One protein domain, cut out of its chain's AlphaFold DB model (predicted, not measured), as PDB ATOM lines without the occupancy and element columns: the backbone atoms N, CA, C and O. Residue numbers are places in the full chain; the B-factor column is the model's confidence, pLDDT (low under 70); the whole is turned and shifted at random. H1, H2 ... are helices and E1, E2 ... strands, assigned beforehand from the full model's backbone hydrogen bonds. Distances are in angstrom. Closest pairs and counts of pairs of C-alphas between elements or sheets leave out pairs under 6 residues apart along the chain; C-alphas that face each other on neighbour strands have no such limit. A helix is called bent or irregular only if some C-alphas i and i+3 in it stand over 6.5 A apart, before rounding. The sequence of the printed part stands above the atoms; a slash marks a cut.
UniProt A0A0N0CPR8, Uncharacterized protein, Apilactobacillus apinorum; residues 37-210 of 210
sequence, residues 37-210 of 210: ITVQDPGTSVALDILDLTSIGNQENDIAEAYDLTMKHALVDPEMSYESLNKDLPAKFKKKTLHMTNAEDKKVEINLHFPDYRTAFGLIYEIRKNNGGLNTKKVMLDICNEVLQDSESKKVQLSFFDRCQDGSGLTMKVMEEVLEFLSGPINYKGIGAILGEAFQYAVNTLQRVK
ATOM      1  N   ILE A  37     115.955 185.240 246.388       97.56
ATOM      2  CA  ILE A  37     117.397 185.433 246.513       97.56
ATOM      3  C   ILE A  37     117.675 186.799 247.125       97.56
ATOM      4  O   ILE A  37     116.845 187.711 247.033       97.56
ATOM      5  N   THR A  38     118.841 186.944 247.736       96.25
ATOM      6  CA  THR A  38     119.369 188.235 248.168       96.25
ATOM      7  C   THR A  38     120.547 188.583 247.278       96.25
ATOM      8  O   THR A  38     121.505 187.820 247.186       96.25
ATOM      9  N   VAL A  39     120.461 189.734 246.623       95.44
ATOM     10  CA  VAL A  39     121.530 190.296 245.796       95.44
ATOM     11  C   VAL A  39     122.017 191.592 246.411       95.44
ATOM     12  O   VAL A  39     121.263 192.263 247.115       95.44
ATOM     13  N   GLN A  40     123.259 191.956 246.140       93.38
ATOM     14  CA  GLN A  40     123.844 193.214 246.568       93.38
ATOM     15  C   GLN A  40     124.535 193.911 245.410       93.38
ATOM     16  O   GLN A  40     124.912 193.292 244.415       93.38
ATOM     17  N   ASP A  41     124.659 195.223 245.543       91.44
ATOM     18  CA  ASP A  41     125.432 196.045 244.627       91.44
ATOM     19  C   ASP A  41     126.923 195.661 244.728       91.44
ATOM     20  O   ASP A  41     127.501 195.810 245.810       91.44
ATOM     21  N   PRO A  42     127.554 195.147 243.655       91.19
ATOM     22  CA  PRO A  42     128.953 194.723 243.703       91.19
ATOM     23  C   PRO A  42     129.933 195.909 243.599       91.19
ATOM     24  O   PRO A  42     131.146 195.717 243.673       91.19
ATOM     25  N   GLY A  43     129.428 197.135 243.417       90.38
ATOM     26  CA  GLY A  43     130.213 198.322 243.113       90.38
ATOM     27  C   GLY A  43     130.576 198.438 241.630       90.38
ATOM     28  O   GLY A  43     130.621 197.459 240.885       90.38
ATOM     29  N   THR A  44     130.863 199.668 241.191       90.69
ATOM     30  CA  THR A  44     131.083 200.001 239.773       90.69
ATOM     31  C   THR A  44     132.221 199.213 239.130       90.69
ATOM     32  O   THR A  44     132.065 198.774 237.998       90.69
ATOM     33  N   SER A  45     133.347 199.021 239.830       93.12
ATOM     34  CA  SER A  45     134.503 198.304 239.266       93.12
ATOM     35  C   SER A  45     134.142 196.864 238.917       93.12
ATOM     36  O   SER A  45     134.276 196.463 237.771       93.12
ATOM     37  N   VAL A  46     133.590 196.119 239.879       94.69
ATOM     38  CA  VAL A  46     133.219 194.714 239.671       94.69
ATOM     39  C   VAL A  46     132.080 194.589 238.658       94.69
ATOM     40  O   VAL A  46     132.072 193.669 237.850       94.69
ATOM     41  N   ALA A  47     131.120 195.519 238.662       94.19
ATOM     42  CA  ALA A  47     130.058 195.533 237.660       94.19
ATOM     43  C   ALA A  47     130.593 195.746 236.231       94.19
ATOM     44  O   ALA A  47     130.058 195.146 235.299       94.19
ATOM     45  N   LEU A  48     131.634 196.570 236.053       93.88
ATOM     46  CA  LEU A  48     132.322 196.730 234.768       93.88
ATOM     47  C   LEU A  48     133.108 195.471 234.393       93.88
ATOM     48  O   LEU A  48     132.955 195.012 233.269       93.88
ATOM     49  N   ASP A  49     133.841 194.859 235.328       94.50
ATOM     50  CA  ASP A  49     134.565 193.603 235.075       94.50
ATOM     51  C   ASP A  49     133.605 192.485 234.617       94.50
ATOM     52  O   ASP A  49     133.854 191.793 233.631       94.50
ATOM     53  N   ILE A  50     132.449 192.352 235.282       94.44
ATOM     54  CA  ILE A  50     131.379 191.417 234.892       94.44
ATOM     55  C   ILE A  50     130.857 191.723 233.479       94.44
ATOM     56  O   ILE A  50     130.609 190.801 232.699       94.44
ATOM     57  N   LEU A  51     130.659 193.002 233.147       91.81
ATOM     58  CA  LEU A  51     130.167 193.416 231.835       91.81
ATOM     59  C   LEU A  51     131.198 193.146 230.733       91.81
ATOM     60  O   LEU A  51     130.832 192.624 229.679       91.81
ATOM     61  N   ASP A  52     132.471 193.443 230.976       90.94
ATOM     62  CA  ASP A  52     133.559 193.237 230.020       90.94
ATOM     63  C   ASP A  52     133.730 191.752 229.670       90.94
ATOM     64  O   ASP A  52     133.998 191.414 228.517       90.94
ATOM     65  N   LEU A  53     133.454 190.839 230.607       91.69
ATOM     66  CA  LEU A  53     133.456 189.393 230.350       91.69
ATOM     67  C   LEU A  53     132.362 188.938 229.373       91.69
ATOM     68  O   LEU A  53     132.493 187.894 228.732       91.69
ATOM     69  N   THR A  54     131.313 189.740 229.173       84.88
ATOM     70  CA  THR A  54     130.342 189.489 228.097       84.88
ATOM     71  C   THR A  54     130.862 189.892 226.720       84.88
ATOM     72  O   THR A  54     130.237 189.553 225.718       84.88
ATOM     73  N   SER A  55     132.007 190.583 226.642       81.38
ATOM     74  CA  SER A  55     132.641 191.023 225.401       81.38
ATOM     75  C   SER A  55     134.161 191.203 225.540       81.38
ATOM     76  O   SER A  55     134.677 192.318 225.460       81.38
ATOM     77  N   ILE A  56     134.900 190.095 225.618       75.06
ATOM     78  CA  ILE A  56     136.362 190.081 225.831       75.06
ATOM     79  C   ILE A  56     137.203 190.392 224.570       75.06
ATOM     80  O   ILE A  56     138.413 190.178 224.540       75.06
ATOM     81  N   GLY A  57     136.581 190.915 223.506       63.84
ATOM     82  CA  GLY A  57     137.211 191.105 222.194       63.84
ATOM     83  C   GLY A  57     137.111 189.862 221.300       63.84
ATOM     84  O   GLY A  57     136.595 188.828 221.705       63.84
ATOM     85  N   ASN A  58     137.501 189.979 220.023       66.56
ATOM     86  CA  ASN A  58     137.407 188.902 219.015       66.56
ATOM     87  C   ASN A  58     136.030 188.211 218.883       66.56
ATOM     88  O   ASN A  58     135.929 187.140 218.289       66.56
ATOM     89  N   GLN A  59     134.959 188.874 219.340       71.94
ATOM     90  CA  GLN A  59     133.581 188.365 219.346       71.94
ATOM     91  C   GLN A  59     133.357 187.188 220.316       71.94
ATOM     92  O   GLN A  59     132.383 186.450 220.149       71.94
ATOM     93  N   GLU A  60     134.231 187.030 221.313       78.12
ATOM     94  CA  GLU A  60     134.166 186.002 222.357       78.12
ATOM     95  C   GLU A  60     133.591 186.562 223.672       78.12
ATOM     96  O   GLU A  60     133.533 187.778 223.887       78.12
ATOM     97  N   ASN A  61     133.151 185.664 224.551       84.44
ATOM     98  CA  ASN A  61     132.685 185.956 225.906       84.44
ATOM     99  C   ASN A  61     133.208 184.878 226.869       84.44
ATOM    100  O   ASN A  61     133.463 183.756 226.442       84.44
ATOM    101  N   ASP A  62     133.347 185.220 228.151       90.50
ATOM    102  CA  ASP A  62     133.577 184.262 229.239       90.50
ATOM    103  C   ASP A  62     132.463 184.426 230.281       90.50
ATOM    104  O   ASP A  62     132.624 185.004 231.358       90.50
ATOM    105  N   ILE A  63     131.275 183.933 229.921       91.75
ATOM    106  CA  ILE A  63     130.099 183.963 230.802       91.75
ATOM    107  C   ILE A  63     130.332 183.157 232.083       91.75
ATOM    108  O   ILE A  63     129.752 183.477 233.121       91.75
ATOM    109  N   ALA A  64     131.184 182.133 232.041       94.69
ATOM    110  CA  ALA A  64     131.490 181.349 233.224       94.69
ATOM    111  C   ALA A  64     132.260 182.189 234.259       94.69
ATOM    112  O   ALA A  64     131.902 182.210 235.435       94.69
ATOM    113  N   GLU A  65     133.249 182.967 233.829       96.19
ATOM    114  CA  GLU A  65     133.929 183.913 234.716       96.19
ATOM    115  C   GLU A  65     132.990 185.029 235.199       96.19
ATOM    116  O   GLU A  65     133.000 185.391 236.378       96.19
ATOM    117  N   ALA A  66     132.104 185.532 234.329       96.00
ATOM    118  CA  ALA A  66     131.120 186.545 234.715       96.00
ATOM    119  C   ALA A  66     130.191 186.038 235.833       96.00
ATOM    120  O   ALA A  66     129.867 186.772 236.773       96.00
ATOM    121  N   TYR A  67     129.781 184.769 235.765       97.31
ATOM    122  CA  TYR A  67     129.005 184.123 236.819       97.31
ATOM    123  C   TYR A  67     129.814 183.856 238.084       97.31
ATOM    124  O   TYR A  67     129.250 183.988 239.168       97.31
ATOM    125  N   ASP A  68     131.109 183.559 237.992       98.00
ATOM    126  CA  ASP A  68     131.963 183.437 239.176       98.00
ATOM    127  C   ASP A  68     132.074 184.765 239.939       98.00
ATOM    128  O   ASP A  68     131.815 184.819 241.144       98.00
ATOM    129  N   LEU A  69     132.343 185.872 239.236       97.44
ATOM    130  CA  LEU A  69     132.335 187.212 239.835       97.44
ATOM    131  C   LEU A  69     130.957 187.577 240.402       97.44
ATOM    132  O   LEU A  69     130.860 188.141 241.494       97.44
ATOM    133  N   THR A  70     129.883 187.212 239.701       97.38
ATOM    134  CA  THR A  70     128.509 187.425 240.177       97.38
ATOM    135  C   THR A  70     128.248 186.666 241.480       97.38
ATOM    136  O   THR A  70     127.723 187.255 242.426       97.38
ATOM    137  N   MET A  71     128.635 185.390 241.568       97.94
ATOM    138  CA  MET A  71     128.501 184.579 242.784       97.94
ATOM    139  C   MET A  71     129.295 185.162 243.955       97.94
ATOM    140  O   MET A  71     128.799 185.186 245.075       97.94
ATOM    141  N   LYS A  72     130.504 185.670 243.694       96.88
ATOM    142  CA  LYS A  72     131.400 186.212 244.724       96.88
ATOM    143  C   LYS A  72     130.981 187.582 245.250       96.88
ATOM    144  O   LYS A  72     131.224 187.885 246.417       96.88
ATOM    145  N   HIS A  73     130.408 188.430 244.396       95.75
ATOM    146  CA  HIS A  73     130.258 189.853 244.708       95.75
ATOM    147  C   HIS A  73     128.819 190.365 244.681       95.75
ATOM    148  O   HIS A  73     128.524 191.332 245.384       95.75
ATOM    149  N   ALA A  74     127.925 189.732 243.917       95.38
ATOM    150  CA  ALA A  74     126.554 190.204 243.725       95.38
ATOM    151  C   ALA A  74     125.493 189.283 244.342       95.38
ATOM    152  O   ALA A  74     124.467 189.780 244.802       95.38
ATOM    153  N   LEU A  75     125.705 187.965 244.380       97.00
ATOM    154  CA  LEU A  75     124.777 187.011 244.990       97.00
ATOM    155  C   LEU A  75     125.149 186.756 246.456       97.00
ATOM    156  O   LEU A  75     126.190 186.185 246.748       97.00
ATOM    157  N   VAL A  76     124.279 187.164 247.383       95.38
ATOM    158  CA  VAL A  76     124.500 187.011 248.833       95.38
ATOM    159  C   VAL A  76     123.831 185.752 249.373       95.38
ATOM    160  O   VAL A  76     124.407 185.040 250.187       95.38
ATOM    161  N   ASP A  77     122.595 185.488 248.944       95.50
ATOM    162  CA  ASP A  77     121.839 184.305 249.356       95.50
ATOM    163  C   ASP A  77     121.036 183.749 248.168       95.50
ATOM    164  O   ASP A  77     120.269 184.501 247.557       95.50
ATOM    165  N   PRO A  78     121.159 182.452 247.836       95.38
ATOM    166  CA  PRO A  78     122.053 181.478 248.473       95.38
ATOM    167  C   PRO A  78     123.534 181.766 248.196       95.38
ATOM    168  O   PRO A  78     123.881 182.193 247.100       95.38
ATOM    169  N   GLU A  79     124.397 181.460 249.163       94.44
ATOM    170  CA  GLU A  79     125.839 181.403 248.916       94.44
ATOM    171  C   GLU A  79     126.130 180.275 247.914       94.44
ATOM    172  O   GLU A  79     125.714 179.125 248.098       94.44
ATOM    173  N   MET A  80     126.796 180.618 246.813       95.44
ATOM    174  CA  MET A  80     127.077 179.708 245.707       95.44
ATOM    175  C   MET A  80     128.521 179.879 245.247       95.44
ATOM    176  O   MET A  80     129.066 180.976 245.251       95.44
ATOM    177  N   SER A  81     129.128 178.780 244.821       97.69
ATOM    178  CA  SER A  81     130.405 178.760 244.117       97.69
ATOM    179  C   SER A  81     130.410 177.564 243.178       97.69
ATOM    180  O   SER A  81     129.665 176.604 243.386       97.69
ATOM    181  N   TYR A  82     131.265 177.556 242.157       98.06
ATOM    182  CA  TYR A  82     131.367 176.371 241.304       98.06
ATOM    183  C   TYR A  82     131.720 175.107 242.089       98.06
ATOM    184  O   TYR A  82     131.181 174.041 241.802       98.06
ATOM    185  N   GLU A  83     132.549 175.224 243.125       97.56
ATOM    186  CA  GLU A  83     132.867 174.110 244.016       97.56
ATOM    187  C   GLU A  83     131.615 173.541 244.699       97.56
ATOM    188  O   GLU A  83     131.378 172.331 244.629       97.56
ATOM    189  N   SER A  84     130.784 174.394 245.316       96.81
ATOM    190  CA  SER A  84     129.575 173.932 246.005       96.81
ATOM    191  C   SER A  84     128.555 173.347 245.031       96.81
ATOM    192  O   SER A  84     128.003 172.279 245.291       96.81
ATOM    193  N   LEU A  85     128.384 173.962 243.857       97.44
ATOM    194  CA  LEU A  85     127.492 173.453 242.815       97.44
ATOM    195  C   LEU A  85     127.926 172.074 242.307       97.44
ATOM    196  O   LEU A  85     127.109 171.156 242.227       97.44
ATOM    197  N   ASN A  86     129.216 171.895 242.012       97.69
ATOM    198  CA  ASN A  86     129.760 170.615 241.550       97.69
ATOM    199  C   ASN A  86     129.613 169.513 242.609       97.69
ATOM    200  O   ASN A  86     129.275 168.368 242.283       97.69
ATOM    201  N   LYS A  87     129.847 169.855 243.880       96.62
ATOM    202  CA  LYS A  87     129.699 168.935 245.013       96.62
ATOM    203  C   LYS A  87     128.249 168.485 245.192       96.62
ATOM    204  O   LYS A  87     128.004 167.294 245.390       96.62
ATOM    205  N   ASP A  88     127.308 169.415 245.076       95.50
ATOM    206  CA  ASP A  88     125.888 169.180 245.336       95.50
ATOM    207  C   ASP A  88     125.136 168.576 244.139       95.50
ATOM    208  O   ASP A  88     123.953 168.240 244.262       95.50
ATOM    209  N   LEU A  89     125.805 168.402 242.991       96.44
ATOM    210  CA  LEU A  89     125.213 167.834 241.783       96.44
ATOM    211  C   LEU A  89     124.783 166.369 242.001       96.44
ATOM    212  O   LEU A  89     125.631 165.495 242.230       96.44
ATOM    213  N   PRO A  90     123.483 166.041 241.854       96.50
ATOM    214  CA  PRO A  90     123.007 164.665 241.952       96.50
ATOM    215  C   PRO A  90     123.613 163.734 240.895       96.50
ATOM    216  O   PRO A  90     123.780 164.109 239.735       96.50
ATOM    217  N   ALA A  91     123.836 162.468 241.260       96.62
ATOM    218  CA  ALA A  91     124.432 161.460 240.376       96.62
ATOM    219  C   ALA A  91     123.696 161.290 239.032       96.62
ATOM    220  O   ALA A  91     124.346 161.058 238.015       96.62
ATOM    221  N   LYS A  92     122.366 161.477 239.008       95.25
ATOM    222  CA  LYS A  92     121.533 161.378 237.792       95.25
ATOM    223  C   LYS A  92     121.928 162.350 236.673       95.25
ATOM    224  O   LYS A  92     121.553 162.132 235.532       95.25
ATOM    225  N   PHE A  93     122.649 163.418 237.004       96.56
ATOM    226  CA  PHE A  93     123.097 164.430 236.051       96.56
ATOM    227  C   PHE A  93     124.569 164.282 235.659       96.56
ATOM    228  O   PHE A  93     125.039 164.990 234.778       96.56
ATOM    229  N   LYS A  94     125.320 163.384 236.309       96.69
ATOM    230  CA  LYS A  94     126.771 163.282 236.109       96.69
ATOM    231  C   LYS A  94     127.151 162.530 234.842       96.69
ATOM    232  O   LYS A  94     128.253 162.734 234.344       96.69
ATOM    233  N   LYS A  95     126.288 161.635 234.356       97.00
ATOM    234  CA  LYS A  95     126.554 160.785 233.190       97.00
ATOM    235  C   LYS A  95     125.275 160.502 232.404       97.00
ATOM    236  O   LYS A  95     124.209 160.377 233.004       97.00
ATOM    237  N   LYS A  96     125.397 160.349 231.086       96.94
ATOM    238  CA  LYS A  96     124.344 159.874 230.168       96.94
ATOM    239  C   LYS A  96     125.023 159.055 229.074       96.94
ATOM    240  O   LYS A  96     126.036 159.492 228.548       96.94
ATOM    241  N   THR A  97     124.475 157.907 228.705       97.00
ATOM    242  CA  THR A  97     124.950 157.144 227.541       97.00
ATOM    243  C   THR A  97     123.994 157.385 226.382       97.00
ATOM    244  O   THR A  97     122.776 157.281 226.541       97.00
ATOM    245  N   LEU A  98     124.541 157.752 225.226       96.00
ATOM    246  CA  LEU A  98     123.799 157.918 223.985       96.00
ATOM    247  C   LEU A  98     123.936 156.649 223.152       96.00
ATOM    248  O   LEU A  98     125.046 156.180 222.914       96.00
ATOM    249  N   HIS A  99     122.810 156.146 222.659       95.56
ATOM    250  CA  HIS A  99     122.772 155.094 221.651       95.56
ATOM    251  C   HIS A  99     122.224 155.695 220.361       95.56
ATOM    252  O   HIS A  99     121.085 156.161 220.323       95.56
ATOM    253  N   MET A 100     123.050 155.720 219.320       94.38
ATOM    254  CA  MET A 100     122.762 156.409 218.063       94.38
ATOM    255  C   MET A 100     123.009 155.482 216.875       94.38
ATOM    256  O   MET A 100     123.712 154.479 216.992       94.38
ATOM    257  N   THR A 101     122.445 155.836 215.725       95.25
ATOM    258  CA  THR A 101     122.721 155.176 214.446       95.25
ATOM    259  C   THR A 101     123.415 156.181 213.538       95.25
ATOM    260  O   THR A 101     122.883 157.272 213.333       95.25
ATOM    261  N   ASN A 102     124.608 155.848 213.048       93.06
ATOM    262  CA  ASN A 102     125.391 156.737 212.189       93.06
ATOM    263  C   ASN A 102     124.872 156.747 210.736       93.06
ATOM    264  O   ASN A 102     123.911 156.059 210.398       93.06
ATOM    265  N   ALA A 103     125.524 157.518 209.860       91.06
ATOM    266  CA  ALA A 103     125.139 157.628 208.448       91.06
ATOM    267  C   ALA A 103     125.285 156.325 207.625       91.06
ATOM    268  O   ALA A 103     124.844 156.280 206.480       91.06
ATOM    269  N   GLU A 104     125.910 155.288 208.187       92.62
ATOM    270  CA  GLU A 104     126.128 153.969 207.576       92.62
ATOM    271  C   GLU A 104     125.275 152.876 208.254       92.62
ATOM    272  O   GLU A 104     125.593 151.691 208.167       92.62
ATOM    273  N   ASP A 105     124.218 153.265 208.976       93.19
ATOM    274  CA  ASP A 105     123.325 152.378 209.737       93.19
ATOM    275  C   ASP A 105     124.012 151.571 210.862       93.19
ATOM    276  O   ASP A 105     123.433 150.641 211.438       93.19
ATOM    277  N   LYS A 106     125.237 151.947 211.251       93.31
ATOM    278  CA  LYS A 106     125.958 151.338 212.372       93.31
ATOM    279  C   LYS A 106     125.469 151.923 213.694       93.31
ATOM    280  O   LYS A 106     125.353 153.139 213.853       93.31
ATOM    281  N   LYS A 107     125.232 151.048 214.675       94.06
ATOM    282  CA  LYS A 107     124.951 151.445 216.061       94.06
ATOM    283  C   LYS A 107     126.225 151.936 216.738       94.06
ATOM    284  O   LYS A 107     127.241 151.242 216.721       94.06
ATOM    285  N   VAL A 108     126.135 153.097 217.366       92.56
ATOM    286  CA  VAL A 108     127.237 153.787 218.031       92.56
ATOM    287  C   VAL A 108     126.814 154.134 219.449       92.56
ATOM    288  O   VAL A 108     125.691 154.585 219.681       92.56
ATOM    289  N   GLU A 109     127.723 153.920 220.392       94.19
ATOM    290  CA  GLU A 109     127.569 154.321 221.784       94.19
ATOM    291  C   GLU A 109     128.535 155.466 222.093       94.19
ATOM    292  O   GLU A 109     129.715 155.387 221.755       94.19
ATOM    293  N   ILE A 110     128.031 156.531 222.717       95.25
ATOM    294  CA  ILE A 110     128.836 157.675 223.158       95.25
ATOM    295  C   ILE A 110     128.475 157.969 224.608       95.25
ATOM    296  O   ILE A 110     127.306 158.193 224.932       95.25
ATOM    297  N   ASN A 111     129.472 157.991 225.486       97.12
ATOM    298  CA  ASN A 111     129.276 158.324 226.887       97.12
ATOM    299  C   ASN A 111     129.456 159.826 227.091       97.12
ATOM    300  O   ASN A 111     130.448 160.417 226.675       97.12
ATOM    301  N   LEU A 112     128.487 160.446 227.752       97.94
ATOM    302  CA  LEU A 112     128.566 161.819 228.224       97.94
ATOM    303  C   LEU A 112     128.917 161.795 229.704       97.94
ATOM    304  O   LEU A 112     128.287 161.072 230.486       97.94
ATOM    305  N   HIS A 113     129.871 162.626 230.098       97.25
ATOM    306  CA  HIS A 113     130.110 162.962 231.492       97.25
ATOM    307  C   HIS A 113     129.949 164.464 231.684       97.25
ATOM    308  O   HIS A 113     130.262 165.253 230.798       97.25
ATOM    309  N   PHE A 114     129.405 164.862 232.828       97.94
ATOM    310  CA  PHE A 114     129.315 166.271 233.176       97.94
ATOM    311  C   PHE A 114     130.714 166.768 233.571       97.94
ATOM    312  O   PHE A 114     131.271 166.191 234.511       97.94
ATOM    313  N   PRO A 115     131.274 167.785 232.888       96.94
ATOM    314  CA  PRO A 115     132.627 168.262 233.166       96.94
ATOM    315  C   PRO A 115     132.694 168.932 234.539       96.94
ATOM    316  O   PRO A 115     133.310 168.424 235.470       96.94
ATOM    317  N   ASP A 116     131.986 170.048 234.666       97.88
ATOM    318  CA  ASP A 116     131.742 170.838 235.862       97.88
ATOM    319  C   ASP A 116     130.822 172.011 235.457       97.88
ATOM    320  O   ASP A 116     130.557 172.229 234.270       97.88
ATOM    321  N   TYR A 117     130.320 172.782 236.423       98.00
ATOM    322  CA  TYR A 117     129.449 173.924 236.134       98.00
ATOM    323  C   TYR A 117     130.131 175.052 235.346       98.00
ATOM    324  O   TYR A 117     129.477 175.626 234.477       98.00
ATOM    325  N   ARG A 118     131.410 175.370 235.597       97.38
ATOM    326  CA  ARG A 118     132.131 176.436 234.876       97.38
ATOM    327  C   ARG A 118     132.224 176.083 233.392       97.38
ATOM    328  O   ARG A 118     131.823 176.870 232.537       97.38
ATOM    329  N   THR A 119     132.675 174.872 233.099       96.94
ATOM    330  CA  THR A 119     132.803 174.328 231.749       96.94
ATOM    331  C   THR A 119     131.439 174.197 231.069       96.94
ATOM    332  O   THR A 119     131.290 174.583 229.912       96.94
ATOM    333  N   ALA A 120     130.408 173.728 231.781       97.19
ATOM    334  CA  ALA A 120     129.057 173.617 231.227       97.19
ATOM    335  C   ALA A 120     128.470 174.982 230.829       97.19
ATOM    336  O   ALA A 120     127.877 175.099 229.756       97.19
ATOM    337  N   PHE A 121     128.652 176.016 231.659       95.56
ATOM    338  CA  PHE A 121     128.247 177.375 231.304       95.56
ATOM    339  C   PHE A 121     129.019 177.886 230.086       95.56
ATOM    340  O   PHE A 121     128.388 178.338 229.134       95.56
ATOM    341  N   GLY A 122     130.347 177.741 230.059       93.62
ATOM    342  CA  GLY A 122     131.154 178.128 228.898       93.62
ATOM    343  C   GLY A 122     130.634 177.501 227.601       93.62
ATOM    344  O   GLY A 122     130.264 178.209 226.669       93.62
ATOM    345  N   LEU A 123     130.462 176.177 227.576       94.50
ATOM    346  CA  LEU A 123     129.996 175.453 226.387       94.50
ATOM    347  C   LEU A 123     128.619 175.908 225.877       94.50
ATOM    348  O   LEU A 123     128.421 176.019 224.664       94.50
ATOM    349  N   ILE A 124     127.661 176.166 226.775       92.38
ATOM    350  CA  ILE A 124     126.310 176.593 226.378       92.38
ATOM    351  C   ILE A 124     126.317 178.008 225.797       92.38
ATOM    352  O   ILE A 124     125.627 178.265 224.806       92.38
ATOM    353  N   TYR A 125     127.071 178.928 226.398       88.69
ATOM    354  CA  TYR A 125     127.038 180.338 226.012       88.69
ATOM    355  C   TYR A 125     128.006 180.675 224.865       88.69
ATOM    356  O   TYR A 125     127.698 181.547 224.053       88.69
ATOM    357  N   GLU A 126     129.103 179.930 224.700       87.88
ATOM    358  CA  GLU A 126     130.099 180.169 223.646       87.88
ATOM    359  C   GLU A 126     129.673 179.697 222.248       87.88
ATOM    360  O   GLU A 126     130.313 180.054 221.254       87.88
ATOM    361  N   ILE A 127     128.590 178.917 222.113       87.12
ATOM    362  CA  ILE A 127     128.122 178.461 220.790       87.12
ATOM    363  C   ILE A 127     127.769 179.627 219.863       87.12
ATOM    364  O   ILE A 127     127.913 179.512 218.639       87.12
ATOM    365  N   ARG A 128     127.355 180.759 220.439       84.56
ATOM    366  CA  ARG A 128     127.115 182.012 219.727       84.56
ATOM    367  C   ARG A 128     128.188 183.026 220.092       84.56
ATOM    368  O   ARG A 128     128.448 183.296 221.256       84.56
ATOM    369  N   LYS A 129     128.750 183.637 219.060       83.94
ATOM    370  CA  LYS A 129     129.606 184.813 219.167       83.94
ATOM    371  C   LYS A 129     128.762 186.049 219.451       83.94
ATOM    372  O   LYS A 129     127.597 186.120 219.051       83.94
ATOM    373  N   ASN A 130     129.382 187.079 220.014       79.31
ATOM    374  CA  ASN A 130     128.683 188.325 220.357       79.31
ATOM    375  C   ASN A 130     128.163 189.091 219.129       79.31
ATOM    376  O   ASN A 130     127.238 189.888 219.238       79.31
ATOM    377  N   ASN A 131     128.721 188.834 217.943       79.06
ATOM    378  CA  ASN A 131     128.230 189.396 216.680       79.06
ATOM    379  C   ASN A 131     127.097 188.574 216.030       79.06
ATOM    380  O   ASN A 131     126.740 188.835 214.883       79.06
ATOM    381  N   GLY A 132     126.580 187.546 216.711       79.88
ATOM    382  CA  GLY A 132     125.546 186.642 216.199       79.88
ATOM    383  C   GLY A 132     126.062 185.473 215.354       79.88
ATOM    384  O   GLY A 132     125.269 184.611 214.974       79.88
ATOM    385  N   GLY A 133     127.369 185.404 215.076       85.56
ATOM    386  CA  GLY A 133     127.998 184.253 214.425       85.56
ATOM    387  C   GLY A 133     128.024 183.006 215.316       85.56
ATOM    388  O   GLY A 133     127.743 183.071 216.510       85.56
ATOM    389  N   LEU A 134     128.391 181.856 214.746       87.38
ATOM    390  CA  LEU A 134     128.531 180.600 215.494       87.38
ATOM    391  C   LEU A 134     130.000 180.265 215.766       87.38
ATOM    392  O   LEU A 134     130.874 180.560 214.947       87.38
ATOM    393  N   ASN A 135     130.259 179.598 216.892       88.56
ATOM    394  CA  ASN A 135     131.576 179.069 217.262       88.56
ATOM    395  C   ASN A 135     131.625 177.528 217.247       88.56
ATOM    396  O   ASN A 135     132.338 176.892 218.021       88.56
ATOM    397  N   THR A 136     130.852 176.911 216.348       90.69
ATOM    398  CA  THR A 136     130.572 175.465 216.317       90.69
ATOM    399  C   THR A 136     131.826 174.592 216.354       90.69
ATOM    400  O   THR A 136     131.848 173.598 217.071       90.69
ATOM    401  N   LYS A 137     132.891 174.949 215.620       92.38
ATOM    402  CA  LYS A 137     134.130 174.154 215.604       92.38
ATOM    403  C   LYS A 137     134.831 174.149 216.966       92.38
ATOM    404  O   LYS A 137     135.239 173.081 217.409       92.38
ATOM    405  N   LYS A 138     134.976 175.318 217.603       91.94
ATOM    406  CA  LYS A 138     135.603 175.432 218.927       91.94
ATOM    407  C   LYS A 138     134.784 174.654 219.953       91.94
ATOM    408  O   LYS A 138     135.316 173.757 220.587       91.94
ATOM    409  N   VAL A 139     133.475 174.905 220.004       93.38
ATOM    410  CA  VAL A 139     132.574 174.215 220.936       93.38
ATOM    411  C   VAL A 139     132.598 172.703 220.730       93.38
ATOM    412  O   VAL A 139     132.628 171.964 221.702       93.38
ATOM    413  N   MET A 140     132.650 172.209 219.489       95.88
ATOM    414  CA  MET A 140     132.753 170.766 219.250       95.88
ATOM    415  C   MET A 140     134.073 170.175 219.767       95.88
ATOM    416  O   MET A 140     134.072 169.070 220.305       95.88
ATOM    417  N   LEU A 141     135.191 170.892 219.610       95.62
ATOM    418  CA  LEU A 141     136.481 170.476 220.169       95.62
ATOM    419  C   LEU A 141     136.429 170.431 221.698       95.62
ATOM    420  O   LEU A 141     136.870 169.448 222.288       95.62
ATOM    421  N   ASP A 142     135.838 171.442 222.326       95.56
ATOM    422  CA  ASP A 142     135.706 171.498 223.781       95.56
ATOM    423  C   ASP A 142     134.751 170.406 224.296       95.56
ATOM    424  O   ASP A 142     135.055 169.731 225.273       95.56
ATOM    425  N   ILE A 143     133.659 170.114 223.581       97.25
ATOM    426  CA  ILE A 143     132.772 168.970 223.857       97.25
ATOM    427  C   ILE A 143     133.539 167.640 223.789       97.25
ATOM    428  O   ILE A 143     133.408 166.803 224.682       97.25
ATOM    429  N   CYS A 144     134.351 167.438 222.748       96.94
ATOM    430  CA  CYS A 144     135.198 166.249 222.604       96.94
ATOM    431  C   CYS A 144     136.177 166.100 223.779       96.94
ATOM    432  O   CYS A 144     136.383 165.001 224.290       96.94
ATOM    433  N   ASN A 145     136.756 167.218 224.221       95.69
ATOM    434  CA  ASN A 145     137.753 167.237 225.279       95.69
ATOM    435  C   ASN A 145     137.154 167.070 226.679       95.69
ATOM    436  O   ASN A 145     137.765 166.404 227.513       95.69
ATOM    437  N   GLU A 146     135.996 167.665 226.942       97.12
ATOM    438  CA  GLU A 146     135.481 167.844 228.303       97.12
ATOM    439  C   GLU A 146     134.212 167.039 228.594       97.12
ATOM    440  O   GLU A 146     133.860 166.864 229.750       97.12
ATOM    441  N   VAL A 147     133.504 166.528 227.581       97.81
ATOM    442  CA  VAL A 147     132.183 165.895 227.780       97.81
ATOM    443  C   VAL A 147     132.124 164.483 227.214       97.81
ATOM    444  O   VAL A 147     131.558 163.584 227.842       97.81
ATOM    445  N   LEU A 148     132.694 164.263 226.031       97.56
ATOM    446  CA  LEU A 148     132.576 162.984 225.340       97.56
ATOM    447  C   LEU A 148     133.632 161.985 225.799       97.56
ATOM    448  O   LEU A 148     134.830 162.261 225.808       97.56
ATOM    449  N   GLN A 149     133.167 160.781 226.103       95.19
ATOM    450  CA  GLN A 149     133.989 159.617 226.376       95.19
ATOM    451  C   GLN A 149     133.539 158.435 225.516       95.19
ATOM    452  O   GLN A 149     132.352 158.268 225.226       95.19
ATOM    453  N   ASP A 150     134.492 157.605 225.107       87.81
ATOM    454  CA  ASP A 150     134.204 156.304 224.512       87.81
ATOM    455  C   ASP A 150     133.789 155.272 225.585       87.81
ATOM    456  O   ASP A 150     133.588 155.591 226.765       87.81
ATOM    457  N   SER A 151     133.621 154.014 225.181       83.31
ATOM    458  CA  SER A 151     133.297 152.904 226.088       83.31
ATOM    459  C   SER A 151     134.418 152.577 227.087       83.31
ATOM    460  O   SER A 151     134.154 151.980 228.130       83.31
ATOM    461  N   GLU A 152     135.652 153.007 226.818       85.69
ATOM    462  CA  GLU A 152     136.824 152.843 227.684       85.69
ATOM    463  C   GLU A 152     137.089 154.084 228.556       85.69
ATOM    464  O   GLU A 152     138.126 154.176 229.214       85.69
ATOM    465  N   SER A 153     136.147 155.037 228.603       86.31
ATOM    466  CA  SER A 153     136.278 156.316 229.317       86.31
ATOM    467  C   SER A 153     137.404 157.225 228.796       86.31
ATOM    468  O   SER A 153     137.869 158.111 229.517       86.31
ATOM    469  N   LYS A 154     137.855 157.041 227.550       90.50
ATOM    470  CA  LYS A 154     138.832 157.925 226.896       90.50
ATOM    471  C   LYS A 154     138.117 159.049 226.158       90.50
ATOM    472  O   LYS A 154     137.024 158.857 225.633       90.50
ATOM    473  N   LYS A 155     138.754 160.223 226.095       93.88
ATOM    474  CA  LYS A 155     138.237 161.389 225.364       93.88
ATOM    475  C   LYS A 155     138.028 161.037 223.889       93.88
ATOM    476  O   LYS A 155     138.945 160.528 223.239       93.88
ATOM    477  N   VAL A 156     136.845 161.341 223.361       93.81
ATOM    478  CA  VAL A 156     136.557 161.192 221.927       93.81
ATOM    479  C   VAL A 156     137.313 162.280 221.167       93.81
ATOM    480  O   VAL A 156     137.281 163.440 221.556       93.81
ATOM    481  N   GLN A 157     138.002 161.933 220.080       94.88
ATOM    482  CA  GLN A 157     138.671 162.925 219.229       94.88
ATOM    483  C   GLN A 157     137.716 163.453 218.158       94.88
ATOM    484  O   GLN A 157     136.849 162.720 217.697       94.88
ATOM    485  N   LEU A 158     137.916 164.688 217.683       94.94
ATOM    486  CA  LEU A 158     137.072 165.257 216.622       94.94
ATOM    487  C   LEU A 158     137.059 164.395 215.345       94.94
ATOM    488  O   LEU A 158     136.029 164.310 214.680       94.94
ATOM    489  N   SER A 159     138.167 163.711 215.045       95.12
ATOM    490  CA  SER A 159     138.277 162.787 213.910       95.12
ATOM    491  C   SER A 159     137.303 161.612 213.981       95.12
ATOM    492  O   SER A 159     136.980 161.038 212.953       95.12
ATOM    493  N   PHE A 160     136.758 161.279 215.155       94.75
ATOM    494  CA  PHE A 160     135.693 160.280 215.303       94.75
ATOM    495  C   PHE A 160     134.465 160.583 214.433       94.75
ATOM    496  O   PHE A 160     133.745 159.669 214.038       94.75
ATOM    497  N   PHE A 161     134.225 161.860 214.133       95.62
ATOM    498  CA  PHE A 161     133.102 162.320 213.323       95.62
ATOM    499  C   PHE A 161     133.426 162.431 211.828       95.62
ATOM    500  O   PHE A 161     132.549 162.806 211.045       95.62
ATOM    501  N   ASP A 162     134.663 162.128 211.424       94.69
ATOM    502  CA  ASP A 162     135.066 162.160 210.022       94.69
ATOM    503  C   ASP A 162     134.343 161.076 209.211       94.69
ATOM    504  O   ASP A 162     133.787 160.099 209.720       94.69
ATOM    505  N   ARG A 163     134.363 161.245 207.888       91.56
ATOM    506  CA  ARG A 163     133.798 160.264 206.962       91.56
ATOM    507  C   ARG A 163     134.474 158.896 207.151       91.56
ATOM    508  O   ARG A 163     135.689 158.826 207.327       91.56
ATOM    509  N   CYS A 164     133.688 157.822 207.048       88.69
ATOM    510  CA  CYS A 164     134.113 156.430 207.253       88.69
ATOM    511  C   CYS A 164     134.534 156.087 208.697       88.69
ATOM    512  O   CYS A 164     135.097 155.017 208.920       88.69
ATOM    513  N   GLN A 165     134.304 156.982 209.661       93.31
ATOM    514  CA  GLN A 165     134.471 156.700 211.086       93.31
ATOM    515  C   GLN A 165     133.118 156.401 211.732       93.31
ATOM    516  O   GLN A 165     132.059 156.732 211.194       93.31
ATOM    517  N   ASP A 166     133.150 155.806 212.921       92.12
ATOM    518  CA  ASP A 166     131.939 155.393 213.629       92.12
ATOM    519  C   ASP A 166     130.990 156.570 213.892       92.12
ATOM    520  O   ASP A 166     129.786 156.426 213.708       92.12
ATOM    521  N   GLY A 167     131.511 157.760 214.204       92.50
ATOM    522  CA  GLY A 167     130.724 158.976 214.418       92.50
ATOM    523  C   GLY A 167     130.252 159.699 213.152       92.50
ATOM    524  O   GLY A 167     129.663 160.778 213.263       92.50
ATOM    525  N   SER A 168     130.508 159.162 211.956       95.31
ATOM    526  CA  SER A 168     130.180 159.807 210.679       95.31
ATOM    527  C   SER A 168     128.705 160.233 210.606       95.31
ATOM    528  O   SER A 168     127.784 159.433 210.792       95.31
ATOM    529  N   GLY A 169     128.477 161.522 210.336       94.94
ATOM    530  CA  GLY A 169     127.141 162.120 210.233       94.94
ATOM    531  C   GLY A 169     126.460 162.449 211.569       94.94
ATOM    532  O   GLY A 169     125.362 163.001 211.559       94.94
ATOM    533  N   LEU A 170     127.094 162.171 212.715       96.00
ATOM    534  CA  LEU A 170     126.499 162.392 214.040       96.00
ATOM    535  C   LEU A 170     126.840 163.749 214.673       96.00
ATOM    536  O   LEU A 170     126.224 164.098 215.678       96.00
ATOM    537  N   THR A 171     127.758 164.542 214.107       95.06
ATOM    538  CA  THR A 171     128.319 165.757 214.742       95.06
ATOM    539  C   THR A 171     127.260 166.700 215.315       95.06
ATOM    540  O   THR A 171     127.300 167.035 216.496       95.06
ATOM    541  N   MET A 172     126.288 167.117 214.495       94.19
ATOM    542  CA  MET A 172     125.270 168.083 214.926       94.19
ATOM    543  C   MET A 172     124.291 167.482 215.932       94.19
ATOM    544  O   MET A 172     123.876 168.168 216.862       94.19
ATOM    545  N   LYS A 173     123.952 166.196 215.776       95.81
ATOM    546  CA  LYS A 173     123.041 165.513 216.694       95.81
ATOM    547  C   LYS A 173     123.698 165.290 218.058       95.81
ATOM    548  O   LYS A 173     123.063 165.517 219.077       95.81
ATOM    549  N   VAL A 174     124.975 164.911 218.086       96.50
ATOM    550  CA  VAL A 174     125.748 164.793 219.331       96.50
ATOM    551  C   VAL A 174     125.883 166.147 220.015       96.50
ATOM    552  O   VAL A 174     125.701 166.224 221.225       96.50
ATOM    553  N   MET A 175     126.133 167.222 219.262       96.00
ATOM    554  CA  MET A 175     126.168 168.570 219.829       96.00
ATOM    555  C   MET A 175     124.831 168.951 220.485       96.00
ATOM    556  O   MET A 175     124.835 169.446 221.606       96.00
ATOM    557  N   GLU A 176     123.698 168.685 219.832       95.38
ATOM    558  CA  GLU A 176     122.362 168.916 220.405       95.38
ATOM    559  C   GLU A 176     122.152 168.126 221.708       95.38
ATOM    560  O   GLU A 176     121.801 168.711 222.733       95.38
ATOM    561  N   GLU A 177     122.434 166.820 221.695       97.44
ATOM    562  CA  GLU A 177     122.284 165.941 222.865       97.44
ATOM    563  C   GLU A 177     123.190 166.352 224.032       97.44
ATOM    564  O   GLU A 177     122.799 166.236 225.196       97.44
ATOM    565  N   VAL A 178     124.398 166.843 223.738       97.25
ATOM    566  CA  VAL A 178     125.322 167.367 224.747       97.25
ATOM    567  C   VAL A 178     124.776 168.645 225.369       97.25
ATOM    568  O   VAL A 178     124.746 168.752 226.591       97.25
ATOM    569  N   LEU A 179     124.308 169.603 224.568       95.00
ATOM    570  CA  LEU A 179     123.752 170.850 225.100       95.00
ATOM    571  C   LEU A 179     122.496 170.594 225.942       95.00
ATOM    572  O   LEU A 179     122.325 171.214 226.994       95.00
ATOM    573  N   GLU A 180     121.647 169.650 225.533       95.75
ATOM    574  CA  GLU A 180     120.505 169.207 226.335       95.75
ATOM    575  C   GLU A 180     120.962 168.561 227.653       95.75
ATOM    576  O   GLU A 180     120.464 168.908 228.728       95.75
ATOM    577  N   PHE A 181     121.958 167.672 227.592       97.44
ATOM    578  CA  PHE A 181     122.541 167.031 228.768       97.44
ATOM    579  C   PHE A 181     123.117 168.048 229.764       97.44
ATOM    580  O   PHE A 181     122.851 167.929 230.959       97.44
ATOM    581  N   LEU A 182     123.840 169.070 229.292       97.31
ATOM    582  CA  LEU A 182     124.410 170.134 230.129       97.31
ATOM    583  C   LEU A 182     123.341 171.086 230.695       97.31
ATOM    584  O   LEU A 182     123.486 171.595 231.809       97.31
ATOM    585  N   SER A 183     122.239 171.293 229.966       94.38
ATOM    586  CA  SER A 183     121.142 172.171 230.394       94.38
ATOM    587  C   SER A 183     120.409 171.646 231.633       94.38
ATOM    588  O   SER A 183     119.939 172.440 232.449       94.38
ATOM    589  N   GLY A 184     120.332 170.324 231.816       94.44
ATOM    590  CA  GLY A 184     119.719 169.697 232.995       94.44
ATOM    591  C   GLY A 184     120.325 170.172 234.330       94.44
ATOM    592  O   GLY A 184     119.609 170.785 235.124       94.44
ATOM    593  N   PRO A 185     121.629 169.941 234.580       95.38
ATOM    594  CA  PRO A 185     122.363 170.476 235.729       95.38
ATOM    595  C   PRO A 185     122.206 171.989 235.927       95.38
ATOM    596  O   PRO A 185     122.049 172.441 237.060       95.38
ATOM    597  N   ILE A 186     122.249 172.773 234.844       94.88
ATOM    598  CA  ILE A 186     122.156 174.240 234.894       94.88
ATOM    599  C   ILE A 186     120.754 174.705 235.298       94.88
ATOM    600  O   ILE A 186     120.610 175.685 236.026       94.88
ATOM    601  N   ASN A 187     119.707 174.002 234.874       93.62
ATOM    602  CA  ASN A 187     118.336 174.326 235.255       93.62
ATOM    603  C   ASN A 187     117.937 173.749 236.626       93.62
ATOM    604  O   ASN A 187     116.990 174.235 237.247       93.62
ATOM    605  N   TYR A 188     118.652 172.728 237.112       94.19
ATOM    606  CA  TYR A 188     118.363 172.071 238.385       94.19
ATOM    607  C   TYR A 188     118.344 173.078 239.538       94.19
ATOM    608  O   TYR A 188     119.280 173.862 239.701       94.19
ATOM    609  N   LYS A 189     117.267 173.081 240.335       94.31
ATOM    610  CA  LYS A 189     117.042 174.053 241.428       94.31
ATOM    611  C   LYS A 189     117.144 175.532 240.999       94.31
ATOM    612  O   LYS A 189     117.347 176.401 241.848       94.31
ATOM    613  N   GLY A 190     117.008 175.825 239.706       94.75
ATOM    614  CA  GLY A 190     117.022 177.183 239.174       94.75
ATOM    615  C   GLY A 190     118.394 177.846 239.140       94.75
ATOM    616  O   GLY A 190     118.436 179.071 239.089       94.75
ATOM    617  N   ILE A 191     119.497 177.088 239.164       96.56
ATOM    618  CA  ILE A 191     120.868 177.636 239.207       96.56
ATOM    619  C   ILE A 191     121.087 178.694 238.114       96.56
ATOM    620  O   ILE A 191     121.451 179.825 238.425       96.56
ATOM    621  N   GLY A 192     120.795 178.369 236.852       95.81
ATOM    622  CA  GLY A 192     120.948 179.304 235.735       95.81
ATOM    623  C   GLY A 192     120.065 180.550 235.861       95.81
ATOM    624  O   GLY A 192     120.507 181.650 235.549       95.81
ATOM    625  N   ALA A 193     118.842 180.411 236.379       96.75
ATOM    626  CA  ALA A 193     117.940 181.546 236.585       96.75
ATOM    627  C   ALA A 193     118.407 182.459 237.732       96.75
ATOM    628  O   ALA A 193     118.331 183.678 237.615       96.75
ATOM    629  N   ILE A 194     118.912 181.876 238.824       97.69
ATOM    630  CA  ILE A 194     119.469 182.615 239.964       97.69
ATOM    631  C   ILE A 194     120.691 183.420 239.522       97.69
ATOM    632  O   ILE A 194     120.762 184.616 239.798       97.69
ATOM    633  N   LEU A 195     121.622 182.782 238.805       97.31
ATOM    634  CA  LEU A 195     122.820 183.446 238.297       97.31
ATOM    635  C   LEU A 195     122.481 184.513 237.259       97.31
ATOM    636  O   LEU A 195     123.033 185.606 237.325       97.31
ATOM    637  N   GLY A 196     121.535 184.244 236.356       95.75
ATOM    638  CA  GLY A 196     121.062 185.226 235.382       95.75
ATOM    639  C   GLY A 196     120.461 186.473 236.035       95.75
ATOM    640  O   GLY A 196     120.800 187.590 235.648       95.75
ATOM    641  N   GLU A 197     119.620 186.306 237.060       96.50
ATOM    642  CA  GLU A 197     119.020 187.438 237.777       96.50
ATOM    643  C   GLU A 197     120.071 188.231 238.570       96.50
ATOM    644  O   GLU A 197     120.081 189.463 238.534       96.50
ATOM    645  N   ALA A 198     120.981 187.541 239.265       96.69
ATOM    646  CA  ALA A 198     122.058 188.185 240.012       96.69
ATOM    647  C   ALA A 198     123.021 188.945 239.086       96.69
ATOM    648  O   ALA A 198     123.386 190.084 239.378       96.69
ATOM    649  N   PHE A 199     123.361 188.357 237.937       96.12
ATOM    650  CA  PHE A 199     124.164 188.988 236.893       96.12
ATOM    651  C   PHE A 199     123.471 190.247 236.358       96.12
ATOM    652  O   PHE A 199     124.067 191.323 236.303       96.12
ATOM    653  N   GLN A 200     122.180 190.150 236.024       94.12
ATOM    654  CA  GLN A 200     121.417 191.291 235.525       94.12
ATOM    655  C   GLN A 200     121.342 192.411 236.567       94.12
ATOM    656  O   GLN A 200     121.446 193.590 236.223       94.12
ATOM    657  N   TYR A 201     121.182 192.062 237.845       93.25
ATOM    658  CA  TYR A 201     121.218 193.030 238.934       93.25
ATOM    659  C   TYR A 201     122.582 193.731 239.030       93.25
ATOM    660  O   TYR A 201     122.617 194.960 239.146       93.25
ATOM    661  N   ALA A 202     123.682 192.975 238.938       93.25
ATOM    662  CA  ALA A 202     125.042 193.509 238.952       93.25
ATOM    663  C   ALA A 202     125.249 194.538 237.831       93.25
ATOM    664  O   ALA A 202     125.602 195.682 238.112       93.25
ATOM    665  N   VAL A 203     124.925 194.184 236.585       91.31
ATOM    666  CA  VAL A 203     125.094 195.076 235.424       91.31
ATOM    667  C   VAL A 203     124.165 196.296 235.493       91.31
ATOM    668  O   VAL A 203     124.587 197.416 235.203       91.31
ATOM    669  N   ASN A 204     122.919 196.129 235.948       89.75
ATOM    670  CA  ASN A 204     121.953 197.232 236.060       89.75
ATOM    671  C   ASN A 204     122.367 198.316 237.059       89.75
ATOM    672  O   ASN A 204     121.855 199.436 237.004       89.75
ATOM    673  N   THR A 205     123.291 198.016 237.968       85.19
ATOM    674  CA  THR A 205     123.882 199.017 238.860       85.19
ATOM    675  C   THR A 205     124.513 200.173 238.081       85.19
ATOM    676  O   THR A 205     124.386 201.323 238.501       85.19
ATOM    677  N   LEU A 206     125.099 199.900 236.911       85.88
ATOM    678  CA  LEU A 206     125.751 200.903 236.063       85.88
ATOM    679  C   LEU A 206     124.766 201.904 235.435       85.88
ATOM    680  O   LEU A 206     125.170 202.980 235.004       85.88
ATOM    681  N   GLN A 207     123.475 201.566 235.377       80.12
ATOM    682  CA  GLN A 207     122.445 202.333 234.665       80.12
ATOM    683  C   GLN A 207     121.467 203.060 235.599       80.12
ATOM    684  O   GLN A 207     120.436 203.558 235.147       80.12
ATOM    685  N   ARG A 208     121.757 203.143 236.904       65.75
ATOM    686  CA  ARG A 208     120.889 203.821 237.879       65.75
ATOM    687  C   ARG A 208     120.958 205.347 237.729       65.75
ATOM    688  O   ARG A 208     121.535 206.035 238.566       65.75
ATOM    689  N   VAL A 209     120.333 205.884 236.686       47.91
ATOM    690  CA  VAL A 209     119.955 207.300 236.615       47.91
ATOM    691  C   VAL A 209     118.527 207.409 237.154       47.91
ATOM    692  O   VAL A 209     117.649 206.667 236.716       47.91
ATOM    693  N   LYS A 210     118.320 208.259 238.164       45.06
ATOM    694  CA  LYS A 210     116.984 208.586 238.684       45.06
ATOM    695  C   LYS A 210     116.309 209.634 237.816       45.06
ATOM    696  O   LYS A 210     117.028 210.563 237.390       45.06
TER     697      LYS A 210
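This is residues 37 to 210 of the 210 residues of an uncharacterized protein of Apilactobacillus apinorum (UniProt A0A0N0CPR8). This is an elongated, fairly thin body in which the long helix H7, bent into a wide V, lies over a layer made by H1, H2, H4 and H5: H4 and H5 pack on its first arm H7a, H1 and H2 on its second arm H7b. A two-stranded hairpin, E3 and E4, reaches out at one end next to H7a, and the small strand pair E1 and E2 lies beside H7b toward the other end. The printed part has 174 residues with seven named helices and four named strands, in the order E1 H1 H2 E2 H3 E3 E4 H4 H5 H6 H7; each sheet has two antiparallel strands, and the class is mostly helix. The whole is only just compact, close to loose, with a radius of gyration of the C-alphas of 18.3 A and spans of 63 by 35 by 21 A.

Find C-alpha 95 at (126.554, 160.785, 233.190); from there E3 runs through residues 95 to 101, 19.9 A long, and E4 comes back through residues 107 to 113, also 19.9 A. The other sheet begins at C-alpha 37, at (117.397, 185.433, 246.513), with E1, residues 37 to 40, and is completed by E2, residues 75 to 77. Between these two strands look for H1, residues 44 to 52, 12.1 A long, and H2, residues 63 to 73, 15.1 A. H3 takes residues 82 to 88, H4 residues 117 to 126 over 14.0 A, H5 residues 136 to 146 over 15.0 A, and H6 residues 158 to 161. H7, residues 171 to 207, was assigned as one helix by its hydrogen bonds but is bent, with C-alphas 189 and 192 8.7 A apart. Its arm H7a, residues 171 to 189, is 30.1 A long and irregular, with C-alphas 186 and 189 8.3 A apart; H7b, residues 192 to 207, is 23.1 A long and ends at C-alpha 207, (122.445, 202.333, 234.665).

Start at the hairpin E3 and E4, antiparallel at 160 degrees, where N 98 and O 110 are 2.8 A apart, within hydrogen-bond range. Residues 111 to 112 of E4 also pair, antiparallel, with residues 148 to 149. The closest C-alphas of E4 and H7a are those of Leu 112 and Val 178, 7.3 A apart. Residues 179 to 186 of H7a touch H4 at a steep tilt of 51 degrees, opposite ways, with Ala 120 and Leu 182 closest at 5.9 A between C-alphas. H4 and H5 form a helical hairpin at a shallow tilt of 15 degrees; the C-alphas of Leu 123 and Val 139 are closest, at 6.2 A. H5 and H6 only just touch, with 3 pairs of C-alphas within 8 A, the closest being Leu 141 and Leu 158 at 6.3 A. H3 touches H4, with the C-alphas of Tyr 82 and Tyr 117 closest at 6.0 A. Look next at H2, which touches H4 at a steep tilt of 48 degrees, with the C-alphas of Ala 64 and Arg 118 closest at 5.2 A. H1 and H2 are a helical hairpin at a shallow tilt of 16 degrees, with the C-alphas of Ile 50 and Ala 66 closest at 4.9 A. Residues 195 to 202 of H7b touch H2, about perpendicular at 75 degrees, with the C-alphas of Thr 70 and Phe 199 closest at 5.7 A. E1 and E2 are antiparallel at 136 degrees, with N 38 and O 77 2.8 A apart, within hydrogen-bond range. The arms H7a and H7b stand about perpendicular, at 80 degrees; H2 and H7a are apart. In H1 to H5 every O i to N i+4 pair is within hydrogen-bond range, in H7a 13 of 15 and in H7b 10 of 12, while H6 is too short for such a pair.

The two C-alphas farthest apart are those of Lys 106 and Lys 210, at 63.6 A. The printed part has no cut, and it ends at residue 210, the chain's last. The link from H5 to H6, 11 residues, is the long one. Mean pLDDT of the printed part is 92.4; residues 57 to 58 and 208 to 210 are under 70.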